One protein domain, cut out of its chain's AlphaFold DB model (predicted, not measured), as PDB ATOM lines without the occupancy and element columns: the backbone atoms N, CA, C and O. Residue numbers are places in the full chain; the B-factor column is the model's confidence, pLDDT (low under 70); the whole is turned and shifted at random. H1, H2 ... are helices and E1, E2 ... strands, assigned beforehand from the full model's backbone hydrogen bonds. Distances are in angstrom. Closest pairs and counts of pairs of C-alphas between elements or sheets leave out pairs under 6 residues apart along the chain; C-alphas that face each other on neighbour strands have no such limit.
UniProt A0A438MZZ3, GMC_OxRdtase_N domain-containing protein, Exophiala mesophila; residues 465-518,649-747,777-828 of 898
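This is residues 465 to 518, 649 to 747 and 777 to 828 of the 898 residues of the protein "GMC_OxRdtase_N domain-containing protein" of Exophiala mesophila (UniProt A0A438MZZ3). A strongly twisted antiparallel sheet of six strands makes a wall, with the long helix H5 slanting over one face and H2 over the same face toward the E1 edge. H3 packs on H2 and E1, H6 packs on H5 and E2, and H4 lies away from this body, between long links. The printed part has 205 residues, with six named helices and six named strands in the order H1 H2 H3 E1 E2 H4 E3 E4 E5 H5 E6 H6. The sheet order is E1 E3 E4 E5 E2 E6, and the class is mixed, with under half of the residues, 102, in named elements. The whole is compact, radius of gyration of the C-alphas 17.4 A, spanning 55 by 39 by 34 A.

H1, residues 466 to 469, begins at C-alpha 466 (263.868, 284.282, 229.495). H2, residues 472 to 486, is 20.5 A long, and H3 is residues 493 to 500. E1 is residues 514 to 517 and E2, 20.1 A, residues 649 to 655. H4 is residues 677 to 685 and E3 residues 697 to 701. E4, residues 713 to 719, is 19.6 A long, and E5, residues 739 to 746, 22.9 A. H5, residues 778 to 800, is 33.0 A long. E6 is residues 810 to 813. H6, residues 820 to 827, ends at C-alpha 827 (261.351, 313.084, 214.959).

E3, E4 and E5 form a meander, each strand the antiparallel neighbour of the one before, through two hairpins. N 699 and O 715 are 2.8 A apart, and N 743 and O 716 2.7 A. E2 is the antiparallel neighbour of E5, with N 652 and O 742 2.8 A apart, within hydrogen-bond range. The edge strands are E1, beside E3 with N 516 and O 698 2.8 A apart, and E6, beside E2 with N 653 and O 813 2.8 A apart. H5 is on the sheet over E5, only just slantwise at 31 degrees on the local plane, and H2 on the same face runs along E3 at 15 degrees. Residues 794 to 799 of H5 touch H2, closest C-alphas Asn 480 and Ala 798, 5.1 A. H6 touches H5, about perpendicular at 77 degrees, closest C-alphas Val 785 and Gly 821, 5.8 A. H3 touches H2 at a steep tilt of 52 degrees, and H1 only just touches H3, with 3 pairs of C-alphas within 8 A. H2, H3, H4 and H6 have every O i to N i+4 pair within hydrogen-bond range, H5 18 of 19.

The farthest C-alphas, Glu 675 and Glu 779, are 55.4 A apart. Residues 519 to 648 and 748 to 776 are not printed, with C-alpha gaps of 17.5 A and 16.3 A. The links either side of H4 are long. Residues 694 to 696 have pLDDT under 70.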
ATOM      1  N   ILE A 465     264.036 284.086 225.243       89.44
ATOM      2  CA  ILE A 465     262.722 284.391 225.824       89.44
ATOM      3  C   ILE A 465     262.765 284.656 227.334       89.44
ATOM      4  O   ILE A 465     261.996 285.472 227.841       89.44
ATOM      5  N   SER A 466     263.715 284.051 228.056       88.38
ATOM      6  CA  SER A 466     263.868 284.282 229.495       88.38
ATOM      7  C   SER A 466     264.280 285.716 229.844       88.38
ATOM      8  O   SER A 466     263.966 286.180 230.939       88.38
ATOM      9  N   TYR A 467     264.887 286.470 228.920       86.94
ATOM     10  CA  TYR A 467     265.211 287.892 229.116       86.94
ATOM     11  C   TYR A 467     263.984 288.803 229.145       86.94
ATOM     12  O   TYR A 467     264.096 289.981 229.481       86.94
ATOM     13  N   ILE A 468     262.818 288.250 228.827       88.38
ATOM     14  CA  ILE A 468     261.523 288.912 228.915       88.38
ATOM     15  C   ILE A 468     260.735 288.305 230.074       88.38
ATOM     16  O   ILE A 468     260.294 289.014 230.973       88.38
ATOM     17  N   THR A 469     260.600 286.979 230.100       90.00
ATOM     18  CA  THR A 469     259.682 286.297 231.023       90.00
ATOM     19  C   THR A 469     260.175 286.232 232.470       90.00
ATOM     20  O   THR A 469     259.372 286.024 233.377       90.00
ATOM     21  N   SER A 470     261.464 286.484 232.722       90.00
ATOM     22  CA  SER A 470     262.021 286.633 234.079       90.00
ATOM     23  C   SER A 470     261.780 288.012 234.715       90.00
ATOM     24  O   SER A 470     262.303 288.299 235.797       90.00
ATOM     25  N   ARG A 471     261.003 288.877 234.052       91.19
ATOM     26  CA  ARG A 471     260.815 290.291 234.398       91.19
ATOM     27  C   ARG A 471     259.318 290.589 234.564       91.19
ATOM     28  O   ARG A 471     258.661 290.950 233.585       91.19
ATOM     29  N   PRO A 472     258.741 290.380 235.762       91.00
ATOM     30  CA  PRO A 472     257.301 290.493 235.997       91.00
ATOM     31  C   PRO A 472     256.651 291.785 235.476       91.00
ATOM     32  O   PRO A 472     255.558 291.729 234.920       91.00
ATOM     33  N   SER A 473     257.323 292.929 235.595       91.06
ATOM     34  CA  SER A 473     256.792 294.229 235.159       91.06
ATOM     35  C   SER A 473     256.809 294.372 233.633       91.06
ATOM     36  O   SER A 473     255.947 295.019 233.048       91.06
ATOM     37  N   VAL A 474     257.769 293.730 232.959       92.06
ATOM     38  CA  VAL A 474     257.820 293.645 231.489       92.06
ATOM     39  C   VAL A 474     256.721 292.703 230.983       92.06
ATOM     40  O   VAL A 474     256.047 293.017 230.004       92.06
ATOM     41  N   VAL A 475     256.495 291.583 231.682       92.94
ATOM     42  CA  VAL A 475     255.393 290.643 231.412       92.94
ATOM     43  C   VAL A 475     254.031 291.331 231.546       92.94
ATOM     44  O   VAL A 475     253.161 291.107 230.707       92.94
ATOM     45  N   GLU A 476     253.846 292.201 232.544       93.44
ATOM     46  CA  GLU A 476     252.618 292.994 232.721       93.44
ATOM     47  C   GLU A 476     252.345 293.898 231.504       93.44
ATOM     48  O   GLU A 476     251.249 293.856 230.942       93.44
ATOM     49  N   VAL A 477     253.356 294.639 231.031       94.00
ATOM     50  CA  VAL A 477     253.248 295.493 229.831       94.00
ATOM     51  C   VAL A 477     252.877 294.669 228.593       94.00
ATOM     52  O   VAL A 477     251.934 295.008 227.878       94.00
ATOM     53  N   LEU A 478     253.572 293.553 228.358       94.38
ATOM     54  CA  LEU A 478     253.292 292.660 227.227       94.38
ATOM     55  C   LEU A 478     251.896 292.041 227.300       94.38
ATOM     56  O   LEU A 478     251.235 291.903 226.275       94.38
ATOM     57  N   SER A 479     251.420 291.717 228.502       95.00
ATOM     58  CA  SER A 479     250.062 291.210 228.719       95.00
ATOM     59  C   SER A 479     249.009 292.262 228.365       95.00
ATOM     60  O   SER A 479     247.990 291.944 227.751       95.00
ATOM     61  N   ASN A 480     249.267 293.531 228.692       94.62
ATOM     62  CA  ASN A 480     248.398 294.639 228.296       94.62
ATOM     63  C   ASN A 480     248.384 294.833 226.772       94.62
ATOM     64  O   ASN A 480     247.313 295.041 226.199       94.62
ATOM     65  N   TRP A 481     249.528 294.689 226.096       95.12
ATOM     66  CA  TRP A 481     249.579 294.719 224.631       95.12
ATOM     67  C   TRP A 481     248.905 293.516 223.976       95.12
ATOM     68  O   TRP A 481     248.197 293.712 222.993       95.12
ATOM     69  N   ALA A 482     249.055 292.302 224.508       95.50
ATOM     70  CA  ALA A 482     248.350 291.119 224.005       95.50
ATOM     71  C   ALA A 482     246.824 291.306 224.088       95.50
ATOM     72  O   ALA A 482     246.100 291.042 223.125       95.50
ATOM     73  N   ARG A 483     246.333 291.877 225.197       94.44
ATOM     74  CA  ARG A 483     244.920 292.248 225.343       94.44
ATOM     75  C   ARG A 483     244.501 293.293 224.312       94.44
ATOM     76  O   ARG A 483     243.458 293.142 223.685       94.44
ATOM     77  N   GLY A 484     245.281 294.357 224.143       91.94
ATOM     78  CA  GLY A 484     244.913 295.466 223.261       91.94
ATOM     79  C   GLY A 484     245.038 295.158 221.762       91.94
ATOM     80  O   GLY A 484     244.272 295.700 220.972       91.94
ATOM     81  N   SER A 485     245.983 294.301 221.365       91.31
ATOM     82  CA  SER A 485     246.240 293.960 219.956       91.31
ATOM     83  C   SER A 485     245.447 292.745 219.472       91.31
ATOM     84  O   SER A 485     244.970 292.752 218.339       91.31
ATOM     85  N   GLU A 486     245.255 291.732 220.325       91.88
ATOM     86  CA  GLU A 486     244.616 290.458 219.956       91.88
ATOM     87  C   GLU A 486     243.355 290.134 220.768       91.88
ATOM     88  O   GLU A 486     242.639 289.186 220.448       91.88
ATOM     89  N   GLY A 487     243.058 290.887 221.831       93.06
ATOM     90  CA  GLY A 487     241.968 290.553 222.754       93.06
ATOM     91  C   GLY A 487     242.271 289.353 223.659       93.06
ATOM     92  O   GLY A 487     241.342 288.775 224.224       93.06
ATOM     93  N   ILE A 488     243.542 288.957 223.790       95.19
ATOM     94  CA  ILE A 488     243.965 287.797 224.585       95.19
ATOM     95  C   ILE A 488     244.267 288.222 226.026       95.19
ATOM     96  O   ILE A 488     245.106 289.083 226.277       95.19
ATOM     97  N   GLU A 489     243.606 287.576 226.988       94.50
ATOM     98  CA  GLU A 489     243.867 287.752 228.419       94.50
ATOM     99  C   GLU A 489     244.920 286.747 228.907       94.50
ATOM    100  O   GLU A 489     244.592 285.596 229.201       94.50
ATOM    101  N   VAL A 490     246.169 287.196 229.033       93.88
ATOM    102  CA  VAL A 490     247.286 286.408 229.585       93.88
ATOM    103  C   VAL A 490     247.033 286.118 231.072       93.88
ATOM    104  O   VAL A 490     246.930 287.046 231.875       93.88
ATOM    105  N   GLN A 491     246.909 284.842 231.454       91.50
ATOM    106  CA  GLN A 491     246.640 284.432 232.842       91.50
ATOM    107  C   GLN A 491     247.918 284.131 233.625       91.50
ATOM    108  O   GLN A 491     247.944 284.260 234.850       91.50
ATOM    109  N   ASN A 492     248.959 283.675 232.935       90.69
ATOM    110  CA  ASN A 492     250.231 283.261 233.516       90.69
ATOM    111  C   ASN A 492     251.387 283.498 232.524       90.69
ATOM    112  O   ASN A 492     251.177 283.896 231.379       90.69
ATOM    113  N   THR A 493     252.622 283.275 232.976       89.69
ATOM    114  CA  THR A 493     253.815 283.488 232.147       89.69
ATOM    115  C   THR A 493     253.916 282.480 231.001       89.69
ATOM    116  O   THR A 493     254.419 282.841 229.939       89.69
ATOM    117  N   GLU A 494     253.447 281.242 231.180       92.50
ATOM    118  CA  GLU A 494     253.427 280.227 230.122       92.50
ATOM    119  C   GLU A 494     252.547 280.649 228.936       92.50
ATOM    120  O   GLU A 494     252.980 280.501 227.795       92.50
ATOM    121  N   ASP A 495     251.391 281.274 229.180       93.44
ATOM    122  CA  ASP A 495     250.536 281.813 228.116       93.44
ATOM    123  C   ASP A 495     251.318 282.836 227.269       93.44
ATOM    124  O   ASP A 495     251.291 282.792 226.041       93.44
ATOM    125  N   LEU A 496     252.073 283.741 227.909       92.62
ATOM    126  CA  LEU A 496     252.902 284.717 227.193       92.62
ATOM    127  C   LEU A 496     254.064 284.047 226.446       92.62
ATOM    128  O   LEU A 496     254.418 284.492 225.355       92.62
ATOM    129  N   VAL A 497     254.654 282.984 227.004       93.44
ATOM    130  CA  VAL A 497     255.673 282.187 226.305       93.44
ATOM    131  C   VAL A 497     255.106 281.621 225.010       93.44
ATOM    132  O   VAL A 497     255.769 281.718 223.983       93.44
ATOM    133  N   GLU A 498     253.884 281.086 225.033       93.50
ATOM    134  CA  GLU A 498     253.217 280.575 223.832       93.50
ATOM    135  C   GLU A 498     252.976 281.677 222.793       93.50
ATOM    136  O   GLU A 498     253.213 281.442 221.609       93.50
ATOM    137  N   LEU A 499     252.571 282.885 223.213       93.69
ATOM    138  CA  LEU A 499     252.409 284.031 222.306       93.69
ATOM    139  C   LEU A 499     253.737 284.416 221.641       93.69
ATOM    140  O   LEU A 499     253.832 284.470 220.417       93.69
ATOM    141  N   LEU A 500     254.782 284.626 222.446       92.56
ATOM    142  CA  LEU A 500     256.100 285.039 221.965       92.56
ATOM    143  C   LEU A 500     256.787 283.953 221.121       92.56
ATOM    144  O   LEU A 500     257.597 284.276 220.255       92.56
ATOM    145  N   ALA A 501     256.479 282.676 221.365       90.81
ATOM    146  CA  ALA A 501     257.033 281.543 220.628       90.81
ATOM    147  C   ALA A 501     256.372 281.310 219.258       90.81
ATOM    148  O   ALA A 501     256.877 280.483 218.488       90.81
ATOM    149  N   ARG A 502     255.299 282.031 218.914       91.81
ATOM    150  CA  ARG A 502     254.737 282.000 217.558       91.81
ATOM    151  C   ARG A 502     255.781 282.464 216.560       91.81
ATOM    152  O   ARG A 502     256.448 283.477 216.767       91.81
ATOM    153  N   ASP A 503     255.934 281.704 215.486       90.81
ATOM    154  CA  ASP A 503     256.851 282.102 214.437       90.81
ATOM    155  C   ASP A 503     256.252 283.244 213.604       90.81
ATOM    156  O   ASP A 503     255.101 283.204 213.182       90.81
ATOM    157  N   THR A 504     257.056 284.278 213.389       89.31
ATOM    158  CA  THR A 504     256.665 285.502 212.689       89.31
ATOM    159  C   THR A 504     256.691 285.360 211.170       89.31
ATOM    160  O   THR A 504     256.102 286.219 210.499       89.31
ATOM    161  N   ASN A 505     257.337 284.302 210.663       91.31
ATOM    162  CA  ASN A 505     257.453 283.946 209.248       91.31
ATOM    163  C   ASN A 505     256.454 282.861 208.803       91.31
ATOM    164  O   ASN A 505     256.206 282.727 207.603       91.31
ATOM    165  N   HIS A 506     255.830 282.158 209.748       87.56
ATOM    166  CA  HIS A 506     254.789 281.176 209.480       87.56
ATOM    167  C   HIS A 506     253.541 281.830 208.850       87.56
ATOM    168  O   HIS A 506     253.090 282.875 209.341       87.56
ATOM    169  N   PRO A 507     252.919 281.221 207.820       77.88
ATOM    170  CA  PRO A 507     251.744 281.779 207.139       77.88
ATOM    171  C   PRO A 507     250.563 282.113 208.066       77.88
ATOM    172  O   PRO A 507     249.897 283.124 207.889       77.88
ATOM    173  N   ASP A 508     250.327 281.319 209.113       79.81
ATOM    174  CA  ASP A 508     249.226 281.583 210.061       79.81
ATOM    175  C   ASP A 508     249.425 282.838 210.925       79.81
ATOM    176  O   ASP A 508     248.494 283.312 211.582       79.81
ATOM    177  N   HIS A 509     250.648 283.360 210.982       80.12
ATOM    178  CA  HIS A 509     251.023 284.434 211.894       80.12
ATOM    179  C   HIS A 509     251.608 285.645 211.173       80.12
ATOM    180  O   HIS A 509     251.616 286.741 211.748       80.12
ATOM    181  N   HIS A 510     252.058 285.494 209.922       74.25
ATOM    182  CA  HIS A 510     252.598 286.595 209.138       74.25
ATOM    183  C   HIS A 510     251.562 287.736 209.040       74.25
ATOM    184  O   HIS A 510     250.420 287.549 208.641       74.25
ATOM    185  N   TYR A 511     251.922 288.936 209.508       83.12
ATOM    186  CA  TYR A 511     251.059 290.134 209.481       83.12
ATOM    187  C   TYR A 511     249.738 290.072 210.267       83.12
ATOM    188  O   TYR A 511     248.861 290.920 210.068       83.12
ATOM    189  N   THR A 512     249.610 289.137 211.208       88.94
ATOM    190  CA  THR A 512     248.538 289.163 212.215       88.94
ATOM    191  C   THR A 512     248.886 290.127 213.357       88.94
ATOM    192  O   THR A 512     250.070 290.259 213.694       88.94
ATOM    193  N   PRO A 513     247.906 290.850 213.942       92.56
ATOM    194  CA  PRO A 513     248.146 291.635 215.149       92.56
ATOM    195  C   PRO A 513     248.639 290.744 216.289       92.56
ATOM    196  O   PRO A 513     248.205 289.598 216.380       92.56
ATOM    197  N   GLY A 514     249.512 291.263 217.152       94.06
ATOM    198  CA  GLY A 514     249.938 290.514 218.332       94.06
ATOM    199  C   GLY A 514     251.315 290.802 218.878       94.06
ATOM    200  O   GLY A 514     252.044 291.636 218.346       94.06
ATOM    201  N   VAL A 515     251.655 290.099 219.958       94.00
ATOM    202  CA  VAL A 515     252.979 290.157 220.597       94.00
ATOM    203  C   VAL A 515     253.833 288.970 220.166       94.00
ATOM    204  O   VAL A 515     253.395 287.823 220.215       94.00
ATOM    205  N   PHE A 516     255.069 289.244 219.759       92.56
ATOM    206  CA  PHE A 516     255.979 288.255 219.193       92.56
ATOM    207  C   PHE A 516     257.406 288.453 219.704       92.56
ATOM    208  O   PHE A 516     257.819 289.559 220.073       92.56
ATOM    209  N   MET A 517     258.180 287.370 219.669       91.06
ATOM    210  CA  MET A 517     259.631 287.449 219.605       91.06
ATOM    211  C   MET A 517     260.066 287.316 218.146       91.06
ATOM    212  O   MET A 517     259.826 286.290 217.510       91.06
ATOM    213  N   ASP A 518     260.719 288.350 217.630       88.31
ATOM    214  CA  ASP A 518     261.134 288.397 216.232       88.31
ATOM    215  C   ASP A 518     262.276 287.413 215.920       88.31
ATOM    216  O   ASP A 518     263.151 287.132 216.746       88.31
ATOM    217  N   GLU A 649     259.741 305.756 210.409       91.69
ATOM    218  CA  GLU A 649     259.778 305.311 211.798       91.69
ATOM    219  C   GLU A 649     259.558 306.481 212.751       91.69
ATOM    220  O   GLU A 649     260.314 307.452 212.757       91.69
ATOM    221  N   GLY A 650     258.522 306.376 213.580       93.50
ATOM    222  CA  GLY A 650     258.352 307.191 214.775       93.50
ATOM    223  C   GLY A 650     259.009 306.541 215.993       93.50
ATOM    224  O   GLY A 650     259.404 305.379 215.969       93.50
ATOM    225  N   VAL A 651     259.086 307.278 217.098       94.00
ATOM    226  CA  VAL A 651     259.614 306.768 218.372       94.00
ATOM    227  C   VAL A 651     258.567 306.958 219.457       94.00
ATOM    228  O   VAL A 651     257.956 308.023 219.553       94.00
ATOM    229  N   PHE A 652     258.400 305.943 220.296       95.56
ATOM    230  CA  PHE A 652     257.715 306.029 221.574       95.56
ATOM    231  C   PHE A 652     258.725 305.767 222.696       95.56
ATOM    232  O   PHE A 652     259.285 304.676 222.802       95.56
ATOM    233  N   GLY A 653     258.995 306.778 223.516       94.94
ATOM    234  CA  GLY A 653     260.022 306.756 224.554       94.94
ATOM    235  C   GLY A 653     259.493 307.269 225.887       94.94
ATOM    236  O   GLY A 653     258.881 308.343 225.959       94.94
ATOM    237  N   LEU A 654     259.755 306.520 226.957       95.00
ATOM    238  CA  LEU A 654     259.355 306.870 228.321       95.00
ATOM    239  C   LEU A 654     260.396 306.468 229.366       95.00
ATOM    240  O   LEU A 654     261.304 305.687 229.089       95.00
ATOM    241  N   ASN A 655     260.225 306.996 230.578       94.94
ATOM    242  CA  ASN A 655     260.848 306.484 231.795       94.94
ATOM    243  C   ASN A 655     259.764 306.059 232.792       94.94
ATOM    244  O   ASN A 655     258.826 306.818 233.025       94.94
ATOM    245  N   ALA A 656     259.914 304.894 233.412       94.81
ATOM    246  CA  ALA A 656     259.126 304.488 234.573       94.81
ATOM    247  C   ALA A 656     259.570 305.228 235.853       94.81
ATOM    248  O   ALA A 656     260.650 305.827 235.902       94.81
ATOM    249  N   SER A 657     258.747 305.171 236.903       95.31
ATOM    250  CA  SER A 657     259.076 305.721 238.231       95.31
ATOM    251  C   SER A 657     260.132 304.903 238.987       95.31
ATOM    252  O   SER A 657     260.812 305.436 239.868       95.31
ATOM    253  N   ALA A 658     260.332 303.640 238.602       94.69
ATOM    254  CA  ALA A 658     261.365 302.752 239.127       94.69
ATOM    255  C   ALA A 658     262.148 302.061 237.990       94.69
ATOM    256  O   ALA A 658     261.626 301.938 236.879       94.69
ATOM    257  N   PRO A 659     263.400 301.622 238.234       93.88
ATOM    258  CA  PRO A 659     264.153 300.787 237.299       93.88
ATOM    259  C   PRO A 659     263.436 299.479 236.965       93.88
ATOM    260  O   PRO A 659     262.966 298.807 237.878       93.88
ATOM    261  N   TRP A 660     263.456 299.082 235.691       91.81
ATOM    262  CA  TRP A 660     262.962 297.770 235.270       91.81
ATOM    263  C   TRP A 660     263.877 296.664 235.797       91.81
ATOM    264  O   TRP A 660     265.087 296.696 235.555       91.81
ATOM    265  N   GLU A 661     263.313 295.670 236.477       91.00
ATOM    266  CA  GLU A 661     264.079 294.608 237.128       91.00
ATOM    267  C   GLU A 661     264.797 293.662 236.147       91.00
ATOM    268  O   GLU A 661     264.384 293.517 234.992       91.00
ATOM    269  N   ASN A 662     265.851 292.991 236.640       87.12
ATOM    270  CA  ASN A 662     266.578 291.893 235.984       87.12
ATOM    271  C   ASN A 662     267.024 292.206 234.544       87.12
ATOM    272  O   ASN A 662     266.799 291.417 233.623       87.12
ATOM    273  N   ALA A 663     267.634 293.375 234.326       87.81
ATOM    274  CA  ALA A 663     268.156 293.733 233.013       87.81
ATOM    275  C   ALA A 663     269.289 292.760 232.614       87.81
ATOM    276  O   ALA A 663     270.270 292.654 233.352       87.81
ATOM    277  N   PRO A 664     269.223 292.092 231.442       85.56
ATOM    278  CA  PRO A 664     270.230 291.100 231.051       85.56
ATOM    279  C   PRO A 664     271.653 291.663 231.013       85.56
ATOM    280  O   PRO A 664     272.613 290.950 231.265       85.56
ATOM    281  N   THR A 665     271.791 292.957 230.718       85.94
ATOM    282  CA  THR A 665     273.084 293.630 230.574       85.94
ATOM    283  C   THR A 665     273.657 294.187 231.880       85.94
ATOM    284  O   THR A 665     274.691 294.842 231.835       85.94
ATOM    285  N   GLU A 666     273.008 293.985 233.033       84.44
ATOM    286  CA  GLU A 666     273.419 294.591 234.314       84.44
ATOM    287  C   GLU A 666     274.843 294.194 234.740       84.44
ATOM    288  O   GLU A 666     275.548 294.983 235.363       84.44
ATOM    289  N   THR A 667     275.286 292.989 234.376       83.50
ATOM    290  CA  THR A 667     276.613 292.468 234.729       83.50
ATOM    291  C   THR A 667     277.689 292.731 233.676       83.50
ATOM    292  O   THR A 667     278.829 292.334 233.896       83.50
ATOM    293  N   CYS A 668     277.359 293.340 232.534       87.25
ATOM    294  CA  CYS A 668     278.305 293.515 231.431       87.25
ATOM    295  C   CYS A 668     279.251 294.705 231.663       87.25
ATOM    296  O   CYS A 668     278.816 295.766 232.108       87.25
ATOM    297  N   ASP A 669     280.532 294.553 231.309       80.31
ATOM    298  CA  ASP A 669     281.536 295.632 231.405       80.31
ATOM    299  C   ASP A 669     281.454 296.596 230.207       80.31
ATOM    300  O   ASP A 669     281.705 297.790 230.327       80.31
ATOM    301  N   SER A 670     280.989 296.116 229.045       71.88
ATOM    302  CA  SER A 670     280.785 296.891 227.799       71.88
ATOM    303  C   SER A 670     282.065 297.375 227.105       71.88
ATOM    304  O   SER A 670     282.021 297.709 225.923       71.88
ATOM    305  N   GLU A 671     283.206 297.356 227.796       74.00
ATOM    306  CA  GLU A 671     284.538 297.702 227.275       74.00
ATOM    307  C   GLU A 671     285.199 296.553 226.483       74.00
ATOM    308  O   GLU A 671     286.308 296.702 225.968       74.00
ATOM    309  N   LEU A 672     284.528 295.394 226.372       74.31
ATOM    310  CA  LEU A 672     284.997 294.203 225.642       74.31
ATOM    311  C   LEU A 672     286.373 293.684 226.111       74.31
ATOM    312  O   LEU A 672     287.138 293.100 225.336       74.31
ATOM    313  N   GLY A 673     286.698 293.889 227.389       74.25
ATOM    314  CA  GLY A 673     287.900 293.348 228.017       74.25
ATOM    315  C   GLY A 673     287.852 291.825 228.183       74.25
ATOM    316  O   GLY A 673     286.788 291.210 228.185       74.25
ATOM    317  N   LEU A 674     289.016 291.200 228.396       70.75
ATOM    318  CA  LEU A 674     289.129 289.747 228.628       70.75
ATOM    319  C   LEU A 674     288.400 289.259 229.898       70.75
ATOM    320  O   LEU A 674     288.217 288.058 230.060       70.75
ATOM    321  N   GLU A 675     288.027 290.173 230.798       82.50
ATOM    322  CA  GLU A 675     287.300 289.885 232.039       82.50
ATOM    323  C   GLU A 675     285.800 290.227 231.948       82.50
ATOM    324  O   GLU A 675     285.085 290.031 232.929       82.50
ATOM    325  N   ASP A 676     285.305 290.700 230.793       89.12
ATOM    326  CA  ASP A 676     283.884 291.010 230.602       89.12
ATOM    327  C   ASP A 676     283.053 289.711 230.665       89.12
ATOM    328  O   ASP A 676     283.180 288.848 229.784       89.12
ATOM    329  N   PRO A 677     282.200 289.532 231.691       90.06
ATOM    330  CA  PRO A 677     281.472 288.284 231.890       90.06
ATOM    331  C   PRO A 677     280.490 287.991 230.753       90.06
ATOM    332  O   PRO A 677     280.322 286.825 230.402       90.06
ATOM    333  N   CYS A 678     279.897 289.018 230.136       91.50
ATOM    334  CA  CYS A 678     278.962 288.848 229.025       91.50
ATOM    335  C   CYS A 678     279.685 288.431 227.741       91.50
ATOM    336  O   CYS A 678     279.171 287.612 226.976       91.50
ATOM    337  N   LEU A 679     280.903 288.943 227.524       91.19
ATOM    338  CA  LEU A 679     281.745 288.507 226.412       91.19
ATOM    339  C   LEU A 679     282.197 287.056 226.599       91.19
ATOM    340  O   LEU A 679     282.108 286.265 225.661       91.19
ATOM    341  N   MET A 680     282.655 286.699 227.804       89.94
ATOM    342  CA  MET A 680     283.085 285.335 228.117       89.94
ATOM    343  C   MET A 680     281.942 284.328 227.982       89.94
ATOM    344  O   MET A 680     282.151 283.248 227.425       89.94
ATOM    345  N   GLU A 681     280.745 284.667 228.469       90.94
ATOM    346  CA  GLU A 681     279.552 283.827 228.329       90.94
ATOM    347  C   GLU A 681     279.252 283.562 226.849       90.94
ATOM    348  O   GLU A 681     279.231 282.403 226.425       90.94
ATOM    349  N   TRP A 682     279.155 284.623 226.043       91.25
ATOM    350  CA  TRP A 682     278.861 284.513 224.613       91.25
ATOM    351  C   TRP A 682     279.930 283.749 223.834       91.25
ATOM    352  O   TRP A 682     279.606 282.854 223.053       91.25
ATOM    353  N   GLN A 683     281.214 284.003 224.088       88.44
ATOM    354  CA  GLN A 683     282.297 283.264 223.435       88.44
ATOM    355  C   GLN A 683     282.309 281.772 223.798       88.44
ATOM    356  O   GLN A 683     282.740 280.954 222.982       88.44
ATOM    357  N   THR A 684     281.856 281.411 225.002       86.31
ATOM    358  CA  THR A 684     281.906 280.030 225.500       86.31
ATOM    359  C   THR A 684     280.711 279.201 225.044       86.31
ATOM    360  O   THR A 684     280.885 278.035 224.693       86.31
ATOM    361  N   SER A 685     279.503 279.765 225.074       85.25
ATOM    362  CA  SER A 685     278.260 279.008 224.864       85.25
ATOM    363  C   SER A 685     277.326 279.597 223.809       85.25
ATOM    364  O   SER A 685     276.287 279.000 223.545       85.25
ATOM    365  N   GLY A 686     277.642 280.765 223.237       82.56
ATOM    366  CA  GLY A 686     276.727 281.519 222.372       82.56
ATOM    367  C   GLY A 686     275.555 282.157 223.127       82.56
ATOM    368  O   GLY A 686     274.795 282.928 222.550       82.56
ATOM    369  N   ALA A 687     275.408 281.875 224.425       83.50
ATOM    370  CA  ALA A 687     274.403 282.482 225.284       83.50
ATOM    371  C   ALA A 687     274.863 283.855 225.794       83.50
ATOM    372  O   ALA A 687     276.002 284.267 225.601       83.50
ATOM    373  N   GLY A 688     273.977 284.567 226.477       88.56
ATOM    374  CA  GLY A 688     274.314 285.846 227.082       88.56
ATOM    375  C   GLY A 688     273.857 287.055 226.256       88.56
ATOM    376  O   GLY A 688     273.501 286.933 225.079       88.56
ATOM    377  N   PRO A 689     273.883 288.256 226.858       89.31
ATOM    378  CA  PRO A 689     273.278 289.460 226.285       89.31
ATOM    379  C   PRO A 689     273.942 289.967 225.000       89.31
ATOM    380  O   PRO A 689     273.328 290.729 224.257       89.31
ATOM    381  N   TYR A 690     275.198 289.592 224.738       91.44
ATOM    382  CA  TYR A 690     275.928 290.050 223.551       91.44
ATOM    383  C   TYR A 690     275.503 289.336 222.267       91.44
ATOM    384  O   TYR A 690     275.638 289.927 221.196       91.44
ATOM    385  N   GLY A 691     274.930 288.134 222.393       90.31
ATOM    386  CA  GLY A 691     274.323 287.374 221.299       90.31
ATOM    387  C   GLY A 691     272.903 287.820 220.935       90.31
ATOM    388  O   GLY A 691     272.348 287.344 219.954       90.31
ATOM    389  N   GLU A 692     272.282 288.714 221.705       88.12
ATOM    390  CA  GLU A 692     270.905 289.136 221.439       88.12
ATOM    391  C   GLU A 692     270.861 290.148 220.293       88.12
ATOM    392  O   GLU A 692     271.486 291.215 220.350       88.12
ATOM    393  N   ALA A 693     270.092 289.820 219.255       82.12
ATOM    394  CA  ALA A 693     269.784 290.742 218.173       82.12
ATOM    395  C   ALA A 693     269.040 291.978 218.698       82.12
ATOM    396  O   ALA A 693     268.468 291.969 219.794       82.12
ATOM    397  N   GLY A 694     269.079 293.066 217.924       67.25
ATOM    398  CA  GLY A 694     268.482 294.336 218.334       67.25
ATOM    399  C   GLY A 694     267.004 294.176 218.709       67.25
ATOM    400  O   GLY A 694     266.292 293.463 218.021       67.25
ATOM    401  N   ALA A 695     266.582 294.829 219.801       66.44
ATOM    402  CA  ALA A 695     265.183 294.997 220.233       66.44
ATOM    403  C   ALA A 695     264.291 293.722 220.147       66.44
ATOM    404  O   ALA A 695     263.402 293.644 219.313       66.44
ATOM    405  N   PRO A 696     264.461 292.734 221.052       69.38
ATOM    406  CA  PRO A 696     263.752 291.441 221.025       69.38
ATOM    407  C   PRO A 696     262.215 291.485 221.029       69.38
ATOM    408  O   PRO A 696     261.602 290.448 220.770       69.38
ATOM    409  N   LEU A 697     261.596 292.609 221.412       85.06
ATOM    410  CA  LEU A 697     260.146 292.710 221.564       85.06
ATOM    411  C   LEU A 697     259.510 293.319 220.326       85.06
ATOM    412  O   LEU A 697     259.832 294.441 219.931       85.06
ATOM    413  N   SER A 698     258.540 292.588 219.794       89.69
ATOM    414  CA  SER A 698     257.799 292.932 218.595       89.69
ATOM    415  C   SER A 698     256.311 292.944 218.913       89.69
ATOM    416  O   SER A 698     255.775 291.975 219.455       89.69
ATOM    417  N   VAL A 699     255.636 294.051 218.611       93.12
ATOM    418  CA  VAL A 699     254.175 294.143 218.643       93.12
ATOM    419  C   VAL A 699     253.688 294.555 217.264       93.12
ATOM    420  O   VAL A 699     254.050 295.604 216.732       93.12
ATOM    421  N   ARG A 700     252.851 293.717 216.670       92.44
ATOM    422  CA  ARG A 700     252.230 293.954 215.374       92.44
ATOM    423  C   ARG A 700     250.897 294.651 215.595       92.44
ATOM    424  O   ARG A 700     249.997 294.091 216.221       92.44
ATOM    425  N   PHE A 701     250.779 295.879 215.103       94.31
ATOM    426  CA  PHE A 701     249.610 296.721 215.321       94.31
ATOM    427  C   PHE A 701     248.912 297.049 214.002       94.31
ATOM    428  O   PHE A 701     249.505 297.576 213.058       94.31
ATOM    429  N   ARG A 702     247.617 296.741 213.942       94.56
ATOM    430  CA  ARG A 702     246.758 297.141 212.831       94.56
ATOM    431  C   ARG A 702     246.044 298.431 213.197       94.56
ATOM    432  O   ARG A 702     245.129 298.409 214.018       94.56
ATOM    433  N   SER A 703     246.436 299.523 212.554       94.88
ATOM    434  CA  SER A 703     245.763 300.805 212.717       94.88
ATOM    435  C   SER A 703     244.381 300.791 212.059       94.88
ATOM    436  O   SER A 703     244.113 300.036 211.115       94.88
ATOM    437  N   SER A 704     243.516 301.702 212.496       94.88
ATOM    438  CA  SER A 704     242.245 302.006 211.828       94.88
ATOM    439  C   SER A 704     242.421 302.553 210.401       94.88
ATOM    440  O   SER A 704     241.454 302.637 209.642       94.88
ATOM    441  N   PHE A 705     243.657 302.883 210.015       93.06
ATOM    442  CA  PHE A 705     244.040 303.389 208.702       93.06
ATOM    443  C   PHE A 705     244.619 302.311 207.773       93.06
ATOM    444  O   PHE A 705     244.983 302.631 206.635       93.06
ATOM    445  N   SER A 706     244.721 301.045 208.193       90.31
ATOM    446  CA  SER A 706     245.188 299.969 207.309       90.31
ATOM    447  C   SER A 706     244.272 299.808 206.084       90.31
ATOM    448  O   SER A 706     243.051 299.911 206.175       90.31
ATOM    449  N   LYS A 707     244.869 299.563 204.908       84.56
ATOM    450  CA  LYS A 707     244.146 299.387 203.630       84.56
ATOM    451  C   LYS A 707     243.909 297.917 203.264       84.56
ATOM    452  O   LYS A 707     243.146 297.656 202.342       84.56
ATOM    453  N   THR A 708     244.573 296.976 203.935       76.25
ATOM    454  CA  THR A 708     244.701 295.581 203.472       76.25
ATOM    455  C   THR A 708     244.197 294.548 204.481       76.25
ATOM    456  O   THR A 708     244.512 293.377 204.337       76.25
ATOM    457  N   GLU A 709     243.435 294.939 205.510       82.44
ATOM    458  CA  GLU A 709     243.080 294.113 206.694       82.44
ATOM    459  C   GLU A 709     244.280 293.562 207.496       82.44
ATOM    460  O   GLU A 709     244.094 293.139 208.639       82.44
ATOM    461  N   LEU A 710     245.495 293.637 206.944       88.62
ATOM    462  CA  LEU A 710     246.776 293.286 207.545       88.62
ATOM    463  C   LEU A 710     247.291 294.383 208.485       88.62
ATOM    464  O   LEU A 710     246.884 295.550 208.406       88.62
ATOM    465  N   VAL A 711     248.231 294.000 209.345       91.81
ATOM    466  CA  VAL A 711     249.049 294.911 210.157       91.81
ATOM    467  C   VAL A 711     249.800 295.891 209.268       91.81
ATOM    468  O   VAL A 711     250.383 295.502 208.263       91.81
ATOM    469  N   ASP A 712     249.806 297.161 209.657       92.81
ATOM    470  CA  ASP A 712     250.429 298.236 208.891       92.81
ATOM    471  C   ASP A 712     251.388 299.108 209.715       92.81
ATOM    472  O   ASP A 712     252.031 300.002 209.144       92.81
ATOM    473  N   VAL A 713     251.504 298.821 211.019       94.75
ATOM    474  CA  VAL A 713     252.483 299.395 211.942       94.75
ATOM    475  C   VAL A 713     253.195 298.274 212.704       94.75
ATOM    476  O   VAL A 713     252.567 297.448 213.369       94.75
ATOM    477  N   TRP A 714     254.523 298.267 212.636       92.88
ATOM    478  CA  TRP A 714     255.375 297.341 213.376       92.88
ATOM    479  C   TRP A 714     256.023 298.077 214.546       92.88
ATOM    480  O   TRP A 714     256.738 299.057 214.349       92.88
ATOM    481  N   LEU A 715     255.749 297.635 215.770       93.75
ATOM    482  CA  LEU A 715     256.288 298.230 216.988       93.75
ATOM    483  C   LEU A 715     257.441 297.363 217.483       93.75
ATOM    484  O   LEU A 715     257.249 296.182 217.749       93.75
ATOM    485  N   PHE A 716     258.632 297.937 217.604       89.06
ATOM    486  CA  PHE A 716     259.857 297.174 217.838       89.06
ATOM    487  C   PHE A 716     260.723 297.851 218.898       89.06
ATOM    488  O   PHE A 716     261.074 299.021 218.752       89.06
ATOM    489  N   GLY A 717     261.063 297.169 219.990       89.19
ATOM    490  CA  GLY A 717     261.789 297.822 221.080       89.19
ATOM    491  C   GLY A 717     262.140 296.931 222.260       89.19
ATOM    492  O   GLY A 717     262.124 295.708 222.166       89.19
ATOM    493  N   THR A 718     262.541 297.551 223.373       87.25
ATOM    494  CA  THR A 718     262.874 296.848 224.625       87.25
ATOM    495  C   THR A 718     263.030 297.831 225.805       87.25
ATOM    496  O   THR A 718     263.381 299.001 225.588       87.25
ATOM    497  N   PRO A 719     262.791 297.406 227.063       90.50
ATOM    498  CA  PRO A 719     263.224 298.137 228.261       90.50
ATOM    499  C   PRO A 719     264.751 298.297 228.345       90.50
ATOM    500  O   PRO A 719     265.514 297.559 227.723       90.50
ATOM    501  N   ASN A 720     265.210 299.241 229.171       88.31
ATOM    502  CA  ASN A 720     266.630 299.572 229.378       88.31
ATOM    503  C   ASN A 720     267.357 299.943 228.077       88.31
ATOM    504  O   ASN A 720     268.553 299.693 227.920       88.31
ATOM    505  N   PHE A 721     266.628 300.521 227.126       85.19
ATOM    506  CA  PHE A 721     267.158 300.930 225.836       85.19
ATOM    507  C   PHE A 721     266.703 302.344 225.495       85.19
ATOM    508  O   PHE A 721     265.629 302.792 225.911       85.19
ATOM    509  N   LEU A 722     267.563 303.054 224.769       87.31
ATOM    510  CA  LEU A 722     267.341 304.415 224.310       87.31
ATOM    511  C   LEU A 722     267.793 304.503 222.859       87.31
ATOM    512  O   LEU A 722     268.987 304.471 222.575       87.31
ATOM    513  N   PHE A 723     266.833 304.645 221.955       88.31
ATOM    514  CA  PHE A 723     267.108 304.833 220.539       88.31
ATOM    515  C   PHE A 723     266.088 305.792 219.943       88.31
ATOM    516  O   PHE A 723     264.888 305.562 220.006       88.31
ATOM    517  N   ARG A 724     266.566 306.913 219.409       89.56
ATOM    518  CA  ARG A 724     265.696 307.976 218.882       89.56
ATOM    519  C   ARG A 724     265.838 308.151 217.369       89.56
ATOM    520  O   ARG A 724     265.407 309.162 216.830       89.56
ATOM    521  N   GLY A 725     266.467 307.184 216.706       91.56
ATOM    522  CA  GLY A 725     266.940 307.283 215.332       91.56
ATOM    523  C   GLY A 725     268.432 307.607 215.252       91.56
ATOM    524  O   GLY A 725     269.153 307.585 216.253       91.56
ATOM    525  N   PHE A 726     268.895 307.903 214.040       92.69
ATOM    526  CA  PHE A 726     270.315 308.014 213.718       92.69
ATOM    527  C   PHE A 726     270.816 309.463 213.775       92.69
ATOM    528  O   PHE A 726     270.285 310.357 213.120       92.69
ATOM    529  N   TYR A 727     271.875 309.686 214.548       93.75
ATOM    530  CA  TYR A 727     272.651 310.929 214.615       93.75
ATOM    531  C   TYR A 727     274.094 310.610 215.035       93.75
ATOM    532  O   TYR A 727     274.292 309.608 215.712       93.75
ATOM    533  N   PRO A 728     275.112 311.405 214.669       93.25
ATOM    534  CA  PRO A 728     276.485 311.137 215.093       93.25
ATOM    535  C   PRO A 728     276.611 310.995 216.621       93.25
ATOM    536  O   PRO A 728     276.276 311.908 217.373       93.25
ATOM    537  N   GLY A 729     277.115 309.849 217.074       92.25
ATOM    538  CA  GLY A 729     277.261 309.474 218.478       92.25
ATOM    539  C   GLY A 729     276.047 308.775 219.094       92.25
ATOM    540  O   GLY A 729     276.026 308.605 220.315       92.25
ATOM    541  N   TYR A 730     275.038 308.374 218.312       91.81
ATOM    542  CA  TYR A 730     273.843 307.715 218.852       91.81
ATOM    543  C   TYR A 730     274.157 306.397 219.575       91.81
ATOM    544  O   TYR A 730     273.494 306.087 220.568       91.81
ATOM    545  N   SER A 731     275.190 305.665 219.144       90.81
ATOM    546  CA  SER A 731     275.628 304.404 219.756       90.81
ATOM    547  C   SER A 731     276.211 304.574 221.163       90.81
ATOM    548  O   SER A 731     276.188 303.631 221.947       90.81
ATOM    549  N   ASN A 732     276.646 305.788 221.523       88.56
ATOM    550  CA  ASN A 732     277.191 306.109 222.848       88.56
ATOM    551  C   ASN A 732     276.104 306.463 223.879       88.56
ATOM    552  O   ASN A 732     276.412 306.867 225.001       88.56
ATOM    553  N   SER A 733     274.825 306.372 223.506       83.06
ATOM    554  CA  SER A 733     273.717 306.737 224.388       83.06
ATOM    555  C   SER A 733     273.594 305.745 225.544       83.06
ATOM    556  O   SER A 733     273.335 304.564 225.333       83.06
ATOM    557  N   THR A 734     273.719 306.227 226.784       82.62
ATOM    558  CA  THR A 734     273.498 305.405 227.982       82.62
ATOM    559  C   THR A 734     272.029 305.485 228.410       82.62
ATOM    560  O   THR A 734     271.578 306.558 228.825       82.62
ATOM    561  N   PRO A 735     271.252 304.390 228.316       86.38
ATOM    562  CA  PRO A 735     269.863 304.389 228.752       86.38
ATOM    563  C   PRO A 735     269.764 304.480 230.281       86.38
ATOM    564  O   PRO A 735     270.588 303.934 231.014       86.38
ATOM    565  N   SER A 736     268.718 305.144 230.771       90.38
ATOM    566  CA  SER A 736     268.343 305.046 232.185       90.38
ATOM    567  C   SER A 736     267.866 303.618 232.485       90.38
ATOM    568  O   SER A 736     267.148 303.045 231.666       90.38
ATOM    569  N   PRO A 737     268.142 303.045 233.669       91.62
ATOM    570  CA  PRO A 737     267.553 301.765 234.072       91.62
ATOM    571  C   PRO A 737     266.013 301.748 234.059       91.62
ATOM    572  O   PRO A 737     265.412 300.681 234.004       91.62
ATOM    573  N   ALA A 738     265.366 302.915 234.093       93.75
ATOM    574  CA  ALA A 738     263.913 303.051 234.002       93.75
ATOM    575  C   ALA A 738     263.401 303.316 232.572       93.75
ATOM    576  O   ALA A 738     262.193 303.456 232.380       93.75
ATOM    577  N   SER A 739     264.275 303.435 231.566       93.75
ATOM    578  CA  SER A 739     263.848 303.806 230.214       93.75
ATOM    579  C   SER A 739     263.209 302.645 229.462       93.75
ATOM    580  O   SER A 739     263.589 301.485 229.630       93.75
ATOM    581  N   TRP A 740     262.269 302.976 228.584       93.38
ATOM    582  CA  TRP A 740     261.726 302.078 227.573       93.38
ATOM    583  C   TRP A 740     261.609 302.833 226.256       93.38
ATOM    584  O   TRP A 740     261.140 303.972 226.236       93.38
ATOM    585  N   THR A 741     262.021 302.191 225.165       93.38
ATOM    586  CA  THR A 741     261.879 302.730 223.810       93.38
ATOM    587  C   THR A 741     261.233 301.691 222.898       93.38
ATOM    588  O   THR A 741     261.677 300.545 222.877       93.38
ATOM    589  N   MET A 742     260.228 302.109 222.126       93.88
ATOM    590  CA  MET A 742     259.651 301.378 220.997       93.88
ATOM    591  C   MET A 742     259.794 302.227 219.726       93.88
ATOM    592  O   MET A 742     259.340 303.371 219.697       93.88
ATOM    593  N   SER A 743     260.410 301.683 218.677       93.81
ATOM    594  CA  SER A 743     260.269 302.211 217.317       93.81
ATOM    595  C   SER A 743     258.870 301.883 216.802       93.81
ATOM    596  O   SER A 743     258.348 300.802 217.074       93.81
ATOM    597  N   MET A 744     258.258 302.819 216.083       95.62
ATOM    598  CA  MET A 744     256.942 302.677 215.467       95.62
ATOM    599  C   MET A 744     257.105 302.778 213.957       95.62
ATOM    600  O   MET A 744     257.212 303.872 213.408       95.62
ATOM    601  N   ILE A 745     257.161 301.636 213.287       93.88
ATOM    602  CA  ILE A 745     257.559 301.535 211.886       93.88
ATOM    603  C   ILE A 745     256.307 301.450 211.022       93.88
ATOM    604  O   ILE A 745     255.521 300.509 211.149       93.88
ATOM    605  N   LYS A 746     256.118 302.404 210.108       94.25
ATOM    606  CA  LYS A 746     255.075 302.318 209.084       94.25
ATOM    607  C   LYS A 746     255.570 301.431 207.940       94.25
ATOM    608  O   LYS A 746     256.401 301.856 207.145       94.25
ATOM    609  N   ILE A 747     255.061 300.200 207.878       90.50
ATOM    610  CA  ILE A 747     255.602 299.157 206.984       90.50
ATOM    611  C   ILE A 747     254.936 299.090 205.611       90.50
ATOM    612  O   ILE A 747     255.536 298.622 204.660       90.50
ATOM    613  N   GLU A 777     253.935 313.533 202.795       84.25
ATOM    614  CA  GLU A 777     253.269 314.530 201.964       84.25
ATOM    615  C   GLU A 777     251.870 314.060 201.526       84.25
ATOM    616  O   GLU A 777     251.610 312.883 201.245       84.25
ATOM    617  N   GLY A 778     250.950 315.020 201.415       88.50
ATOM    618  CA  GLY A 778     249.582 314.785 200.955       88.50
ATOM    619  C   GLY A 778     248.763 313.825 201.830       88.50
ATOM    620  O   GLY A 778     249.104 313.523 202.969       88.50
ATOM    621  N   GLU A 779     247.655 313.332 201.270       88.44
ATOM    622  CA  GLU A 779     246.670 312.514 201.995       88.44
ATOM    623  C   GLU A 779     247.252 311.191 202.516       88.44
ATOM    624  O   GLU A 779     246.936 310.767 203.627       88.44
ATOM    625  N   ASN A 780     248.130 310.546 201.741       88.19
ATOM    626  CA  ASN A 780     248.790 309.320 202.185       88.19
ATOM    627  C   ASN A 780     249.760 309.585 203.345       88.19
ATOM    628  O   ASN A 780     249.790 308.810 204.295       88.19
ATOM    629  N   GLY A 781     250.499 310.699 203.305       90.44
ATOM    630  CA  GLY A 781     251.367 311.099 204.404       90.44
ATOM    631  C   GLY A 781     250.603 311.419 205.687       90.44
ATOM    632  O   GLY A 781     250.971 310.952 206.762       90.44
ATOM    633  N   ASP A 782     249.497 312.158 205.582       92.00
ATOM    634  CA  ASP A 782     248.643 312.466 206.733       92.00
ATOM    635  C   ASP A 782     248.009 311.199 207.334       92.00
ATOM    636  O   ASP A 782     247.907 311.073 208.556       92.00
ATOM    637  N   ARG A 783     247.645 310.227 206.490       92.81
ATOM    638  CA  ARG A 783     247.172 308.904 206.918       92.81
ATOM    639  C   ARG A 783     248.241 308.136 207.697       92.81
ATOM    640  O   ARG A 783     247.927 307.564 208.737       92.81
ATOM    641  N   ASP A 784     249.481 308.125 207.221       93.81
ATOM    642  CA  ASP A 784     250.570 307.409 207.891       93.81
ATOM    643  C   ASP A 784     250.932 308.055 209.234       93.81
ATOM    644  O   ASP A 784     251.137 307.350 210.222       93.81
ATOM    645  N   VAL A 785     250.903 309.391 209.316       95.38
ATOM    646  CA  VAL A 785     251.031 310.106 210.596       95.38
ATOM    647  C   VAL A 785     249.901 309.744 211.553       95.38
ATOM    648  O   VAL A 785     250.156 309.524 212.736       95.38
ATOM    649  N   ALA A 786     248.663 309.656 211.065       95.88
ATOM    650  CA  ALA A 786     247.526 309.281 211.897       95.88
ATOM    651  C   ALA A 786     247.633 307.832 212.412       95.88
ATOM    652  O   ALA A 786     247.365 307.592 213.588       95.88
ATOM    653  N   ALA A 787     248.103 306.895 211.582       96.00
ATOM    654  CA  ALA A 787     248.364 305.511 211.983       96.00
ATOM    655  C   ALA A 787     249.448 305.413 213.071       96.00
ATOM    656  O   ALA A 787     249.275 304.707 214.064       96.00
ATOM    657  N   LEU A 788     250.550 306.155 212.920       96.69
ATOM    658  CA  LEU A 788     251.623 306.208 213.921       96.69
ATOM    659  C   LEU A 788     251.171 306.893 215.222       96.69
ATOM    660  O   LEU A 788     251.575 306.477 216.305       96.69
ATOM    661  N   ALA A 789     250.308 307.908 215.139       97.00
ATOM    662  CA  ALA A 789     249.719 308.549 216.314       97.00
ATOM    663  C   ALA A 789     248.767 307.607 217.070       97.00
ATOM    664  O   ALA A 789     248.794 307.568 218.299       97.00
ATOM    665  N   GLU A 790     247.961 306.821 216.349       96.94
ATOM    666  CA  GLU A 790     247.112 305.774 216.930       96.94
ATOM    667  C   GLU A 790     247.958 304.699 217.624       96.94
ATOM    668  O   GLU A 790     247.661 304.305 218.750       96.94
ATOM    669  N   ALA A 791     249.068 304.290 217.007       96.94
ATOM    670  CA  ALA A 791     249.994 303.339 217.605       96.94
ATOM    671  C   ALA A 791     250.684 303.886 218.871       96.94
ATOM    672  O   ALA A 791     250.862 303.154 219.843       96.94
ATOM    673  N   ALA A 792     251.028 305.178 218.900       96.25
ATOM    674  CA  ALA A 792     251.569 305.829 220.094       96.25
ATOM    675  C   ALA A 792     250.561 305.842 221.257       96.25
ATOM    676  O   ALA A 792     250.956 305.628 222.401       96.25
ATOM    677  N   ALA A 793     249.273 306.061 220.969       95.38
ATOM    678  CA  ALA A 793     248.207 305.983 221.968       95.38
ATOM    679  C   ALA A 793     248.010 304.543 222.476       95.38
ATOM    680  O   ALA A 793     247.944 304.323 223.680       95.38
ATOM    681  N   PHE A 794     248.021 303.556 221.574       96.12
ATOM    682  CA  PHE A 794     247.976 302.135 221.935       96.12
ATOM    683  C   PHE A 794     249.128 301.726 222.870       96.12
ATOM    684  O   PHE A 794     248.919 300.999 223.843       96.12
ATOM    685  N   LEU A 795     250.348 302.199 222.594       95.31
ATOM    686  CA  LEU A 795     251.493 301.961 223.471       95.31
ATOM    687  C   LEU A 795     251.295 302.618 224.844       95.31
ATOM    688  O   LEU A 795     251.556 301.970 225.856       95.31
ATOM    689  N   GLU A 796     250.824 303.869 224.883       93.44
ATOM    690  CA  GLU A 796     250.559 304.624 226.118       93.44
ATOM    691  C   GLU A 796     249.542 303.921 227.027       93.44
ATOM    692  O   GLU A 796     249.844 303.704 228.200       93.44
ATOM    693  N   ASP A 797     248.412 303.462 226.479       93.38
ATOM    694  CA  ASP A 797     247.349 302.782 227.237       93.38
ATOM    695  C   ASP A 797     247.865 301.558 228.018       93.38
ATOM    696  O   ASP A 797     247.439 301.287 229.144       93.38
ATOM    697  N   ALA A 798     248.810 300.809 227.442       92.44
ATOM    698  CA  ALA A 798     249.387 299.638 228.095       92.44
ATOM    699  C   ALA A 798     250.326 299.991 229.255       92.44
ATOM    700  O   ALA A 798     250.406 299.226 230.221       92.44
ATOM    701  N   PHE A 799     251.023 301.128 229.167       91.12
ATOM    702  CA  PHE A 799     251.909 301.622 230.223       91.12
ATOM    703  C   PHE A 799     251.147 302.322 231.351       91.12
ATOM    704  O   PHE A 799     251.545 302.201 232.510       91.12
ATOM    705  N   ASP A 800     250.037 302.992 231.046       88.94
ATOM    706  CA  ASP A 800     249.158 303.602 232.052       88.94
ATOM    707  C   ASP A 800     248.516 302.559 232.983       88.94
ATOM    708  O   ASP A 800     248.172 302.860 234.129       88.94
ATOM    709  N   ALA A 801     248.396 301.316 232.514       88.44
ATOM    710  CA  ALA A 801     247.885 300.185 233.280       88.44
ATOM    711  C   ALA A 801     248.944 299.471 234.147       88.44
ATOM    712  O   ALA A 801     248.597 298.507 234.828       88.44
ATOM    713  N   VAL A 802     250.211 299.907 234.134       90.00
ATOM    714  CA  VAL A 802     251.297 299.261 234.895       90.00
ATOM    715  C   VAL A 802     251.217 299.586 236.387       90.00
ATOM    716  O   VAL A 802     250.981 300.723 236.808       90.00
ATOM    717  N   SER A 803     251.471 298.579 237.215       91.56
ATOM    718  CA  SER A 803     251.419 298.686 238.671       91.56
ATOM    719  C   SER A 803     252.614 299.439 239.292       91.56
ATOM    720  O   SER A 803     253.711 299.536 238.736       91.56
ATOM    721  N   GLU A 804     252.418 299.968 240.505       92.50
ATOM    722  CA  GLU A 804     253.509 300.477 241.354       92.50
ATOM    723  C   GLU A 804     254.556 299.365 241.598       92.50
ATOM    724  O   GLU A 804     254.170 298.212 241.812       92.50
ATOM    725  N   PRO A 805     255.872 299.665 241.608       93.31
ATOM    726  CA  PRO A 805     256.485 300.998 241.700       93.31
ATOM    727  C   PRO A 805     256.846 301.652 240.350       93.31
ATOM    728  O   PRO A 805     257.552 302.660 240.326       93.31
ATOM    729  N   HIS A 806     256.448 301.060 239.218       93.50
ATOM    730  CA  HIS A 806     256.848 301.542 237.889       93.50
ATOM    731  C   HIS A 806     255.956 302.678 237.378       93.50
ATOM    732  O   HIS A 806     256.419 303.503 236.583       93.50
ATOM    733  N   SER A 807     254.715 302.764 237.859       91.06
ATOM    734  CA  SER A 807     253.836 303.908 237.628       91.06
ATOM    735  C   SER A 807     254.079 305.056 238.623       91.06
ATOM    736  O   SER A 807     254.608 304.833 239.709       91.06
ATOM    737  N   PRO A 808     253.720 306.303 238.257       91.12
ATOM    738  CA  PRO A 808     253.363 306.740 236.906       91.12
ATOM    739  C   PRO A 808     254.578 306.731 235.959       91.12
ATOM    740  O   PRO A 808     255.719 306.916 236.387       91.12
ATOM    741  N   ILE A 809     254.335 306.549 234.662       90.81
ATOM    742  CA  ILE A 809     255.362 306.687 233.619       90.81
ATOM    743  C   ILE A 809     255.505 308.150 233.175       90.81
ATOM    744  O   ILE A 809     254.578 308.951 233.260       90.81
ATOM    745  N   THR A 810     256.687 308.517 232.686       92.12
ATOM    746  CA  THR A 810     256.979 309.822 232.080       92.12
ATOM    747  C   THR A 810     257.347 309.629 230.614       92.12
ATOM    748  O   THR A 810     258.493 309.294 230.293       92.12
ATOM    749  N   ARG A 811     256.385 309.856 229.714       93.06
ATOM    750  CA  ARG A 811     256.617 309.838 228.264       93.06
ATOM    751  C   ARG A 811     257.364 311.098 227.828       93.06
ATOM    752  O   ARG A 811     256.925 312.219 228.082       93.06
ATOM    753  N   HIS A 812     258.498 310.910 227.164       91.56
ATOM    754  CA  HIS A 812     259.307 311.995 226.606       91.56
ATOM    755  C   HIS A 812     259.274 312.030 225.078       91.56
ATOM    756  O   HIS A 812     259.672 313.036 224.501       91.56
ATOM    757  N   GLN A 813     258.782 310.972 224.432       92.88
ATOM    758  CA  GLN A 813     258.684 310.890 222.983       92.88
ATOM    759  C   GLN A 813     257.420 310.101 222.591       92.88
ATOM    760  O   GLN A 813     257.305 308.942 222.976       92.88
ATOM    761  N   PRO A 814     256.452 310.704 221.884       94.12
ATOM    762  CA  PRO A 814     256.217 312.146 221.811       94.12
ATOM    763  C   PRO A 814     256.063 312.781 223.208       94.12
ATOM    764  O   PRO A 814     255.499 312.147 224.101       94.12
ATOM    765  N   PRO A 815     256.523 314.018 223.462       92.38
ATOM    766  CA  PRO A 815     256.351 314.646 224.773       92.38
ATOM    767  C   PRO A 815     254.875 314.766 225.190       92.38
ATOM    768  O   PRO A 815     253.996 315.034 224.366       92.38
ATOM    769  N   ILE A 816     254.578 314.601 226.482       87.56
ATOM    770  CA  ILE A 816     253.223 314.824 227.019       87.56
ATOM    771  C   ILE A 816     252.780 316.269 226.731       87.56
ATOM    772  O   ILE A 816     253.505 317.222 227.011       87.56
ATOM    773  N   GLY A 817     251.572 316.427 226.180       86.94
ATOM    774  CA  GLY A 817     250.992 317.728 225.829       86.94
ATOM    775  C   GLY A 817     251.474 318.328 224.501       86.94
ATOM    776  O   GLY A 817     251.018 319.416 224.147       86.94
ATOM    777  N   ALA A 818     252.364 317.652 223.765       91.62
ATOM    778  CA  ALA A 818     252.742 318.042 222.408       91.62
ATOM    779  C   ALA A 818     251.685 317.618 221.371       91.62
ATOM    780  O   ALA A 818     250.896 316.701 221.601       91.62
ATOM    781  N   ASP A 819     251.706 318.264 220.203       95.44
ATOM    782  CA  ASP A 819     251.023 317.750 219.014       95.44
ATOM    783  C   ASP A 819     251.747 316.480 218.546       95.44
ATOM    784  O   ASP A 819     252.874 316.543 218.050       95.44
ATOM    785  N   VAL A 820     251.111 315.325 218.755       95.38
ATOM    786  CA  VAL A 820     251.678 314.008 218.435       95.38
ATOM    787  C   VAL A 820     251.983 313.882 216.944       95.38
ATOM    788  O   VAL A 820     253.054 313.397 216.588       95.38
ATOM    789  N   GLY A 821     251.088 314.352 216.072       94.44
ATOM    790  CA  GLY A 821     251.263 314.233 214.627       94.44
ATOM    791  C   GLY A 821     252.440 315.068 214.128       94.44
ATOM    792  O   GLY A 821     253.275 314.580 213.368       94.44
ATOM    793  N   GLN A 822     252.557 316.308 214.609       95.19
ATOM    794  CA  GLN A 822     253.705 317.149 214.276       95.19
ATOM    795  C   GLN A 822     255.003 316.603 214.879       95.19
ATOM    796  O   GLN A 822     256.031 316.636 214.213       95.19
ATOM    797  N   ASN A 823     254.975 316.067 216.101       95.62
ATOM    798  CA  ASN A 823     256.168 315.487 216.711       95.62
ATOM    799  C   ASN A 823     256.640 314.212 215.990       95.62
ATOM    800  O   ASN A 823     257.842 314.012 215.864       95.62
ATOM    801  N   ILE A 824     255.722 313.399 215.454       95.06
ATOM    802  CA  ILE A 824     256.070 312.292 214.554       95.06
ATOM    803  C   ILE A 824     256.795 312.830 213.316       95.06
ATOM    804  O   ILE A 824     257.854 312.316 212.982       95.06
ATOM    805  N   LYS A 825     256.288 313.894 212.672       94.12
ATOM    806  CA  LYS A 825     256.974 314.529 211.528       94.12
ATOM    807  C   LYS A 825     258.341 315.106 211.916       94.12
ATOM    808  O   LYS A 825     259.270 315.049 211.121       94.12
ATOM    809  N   ASP A 826     258.460 315.679 213.107       95.06
ATOM    810  CA  ASP A 826     259.708 316.277 213.578       95.06
ATOM    811  C   ASP A 826     260.762 315.199 213.861       95.06
ATOM    812  O   ASP A 826     261.908 315.353 213.471       95.06
ATOM    813  N   GLU A 827     260.387 314.077 214.474       94.62
ATOM    814  CA  GLU A 827     261.351 313.084 214.959       94.62
ATOM    815  C   GLU A 827     261.491 311.836 214.076       94.62
ATOM    816  O   GLU A 827     262.316 310.973 214.391       94.62
ATOM    817  N   ALA A 828     260.742 311.748 212.973       93.19
ATOM    818  CA  ALA A 828     260.768 310.605 212.069       93.19
ATOM    819  C   ALA A 828     262.168 310.301 211.514       93.19
ATOM    820  O   ALA A 828     262.924 311.196 211.123       93.19
TER     821      ALA A 828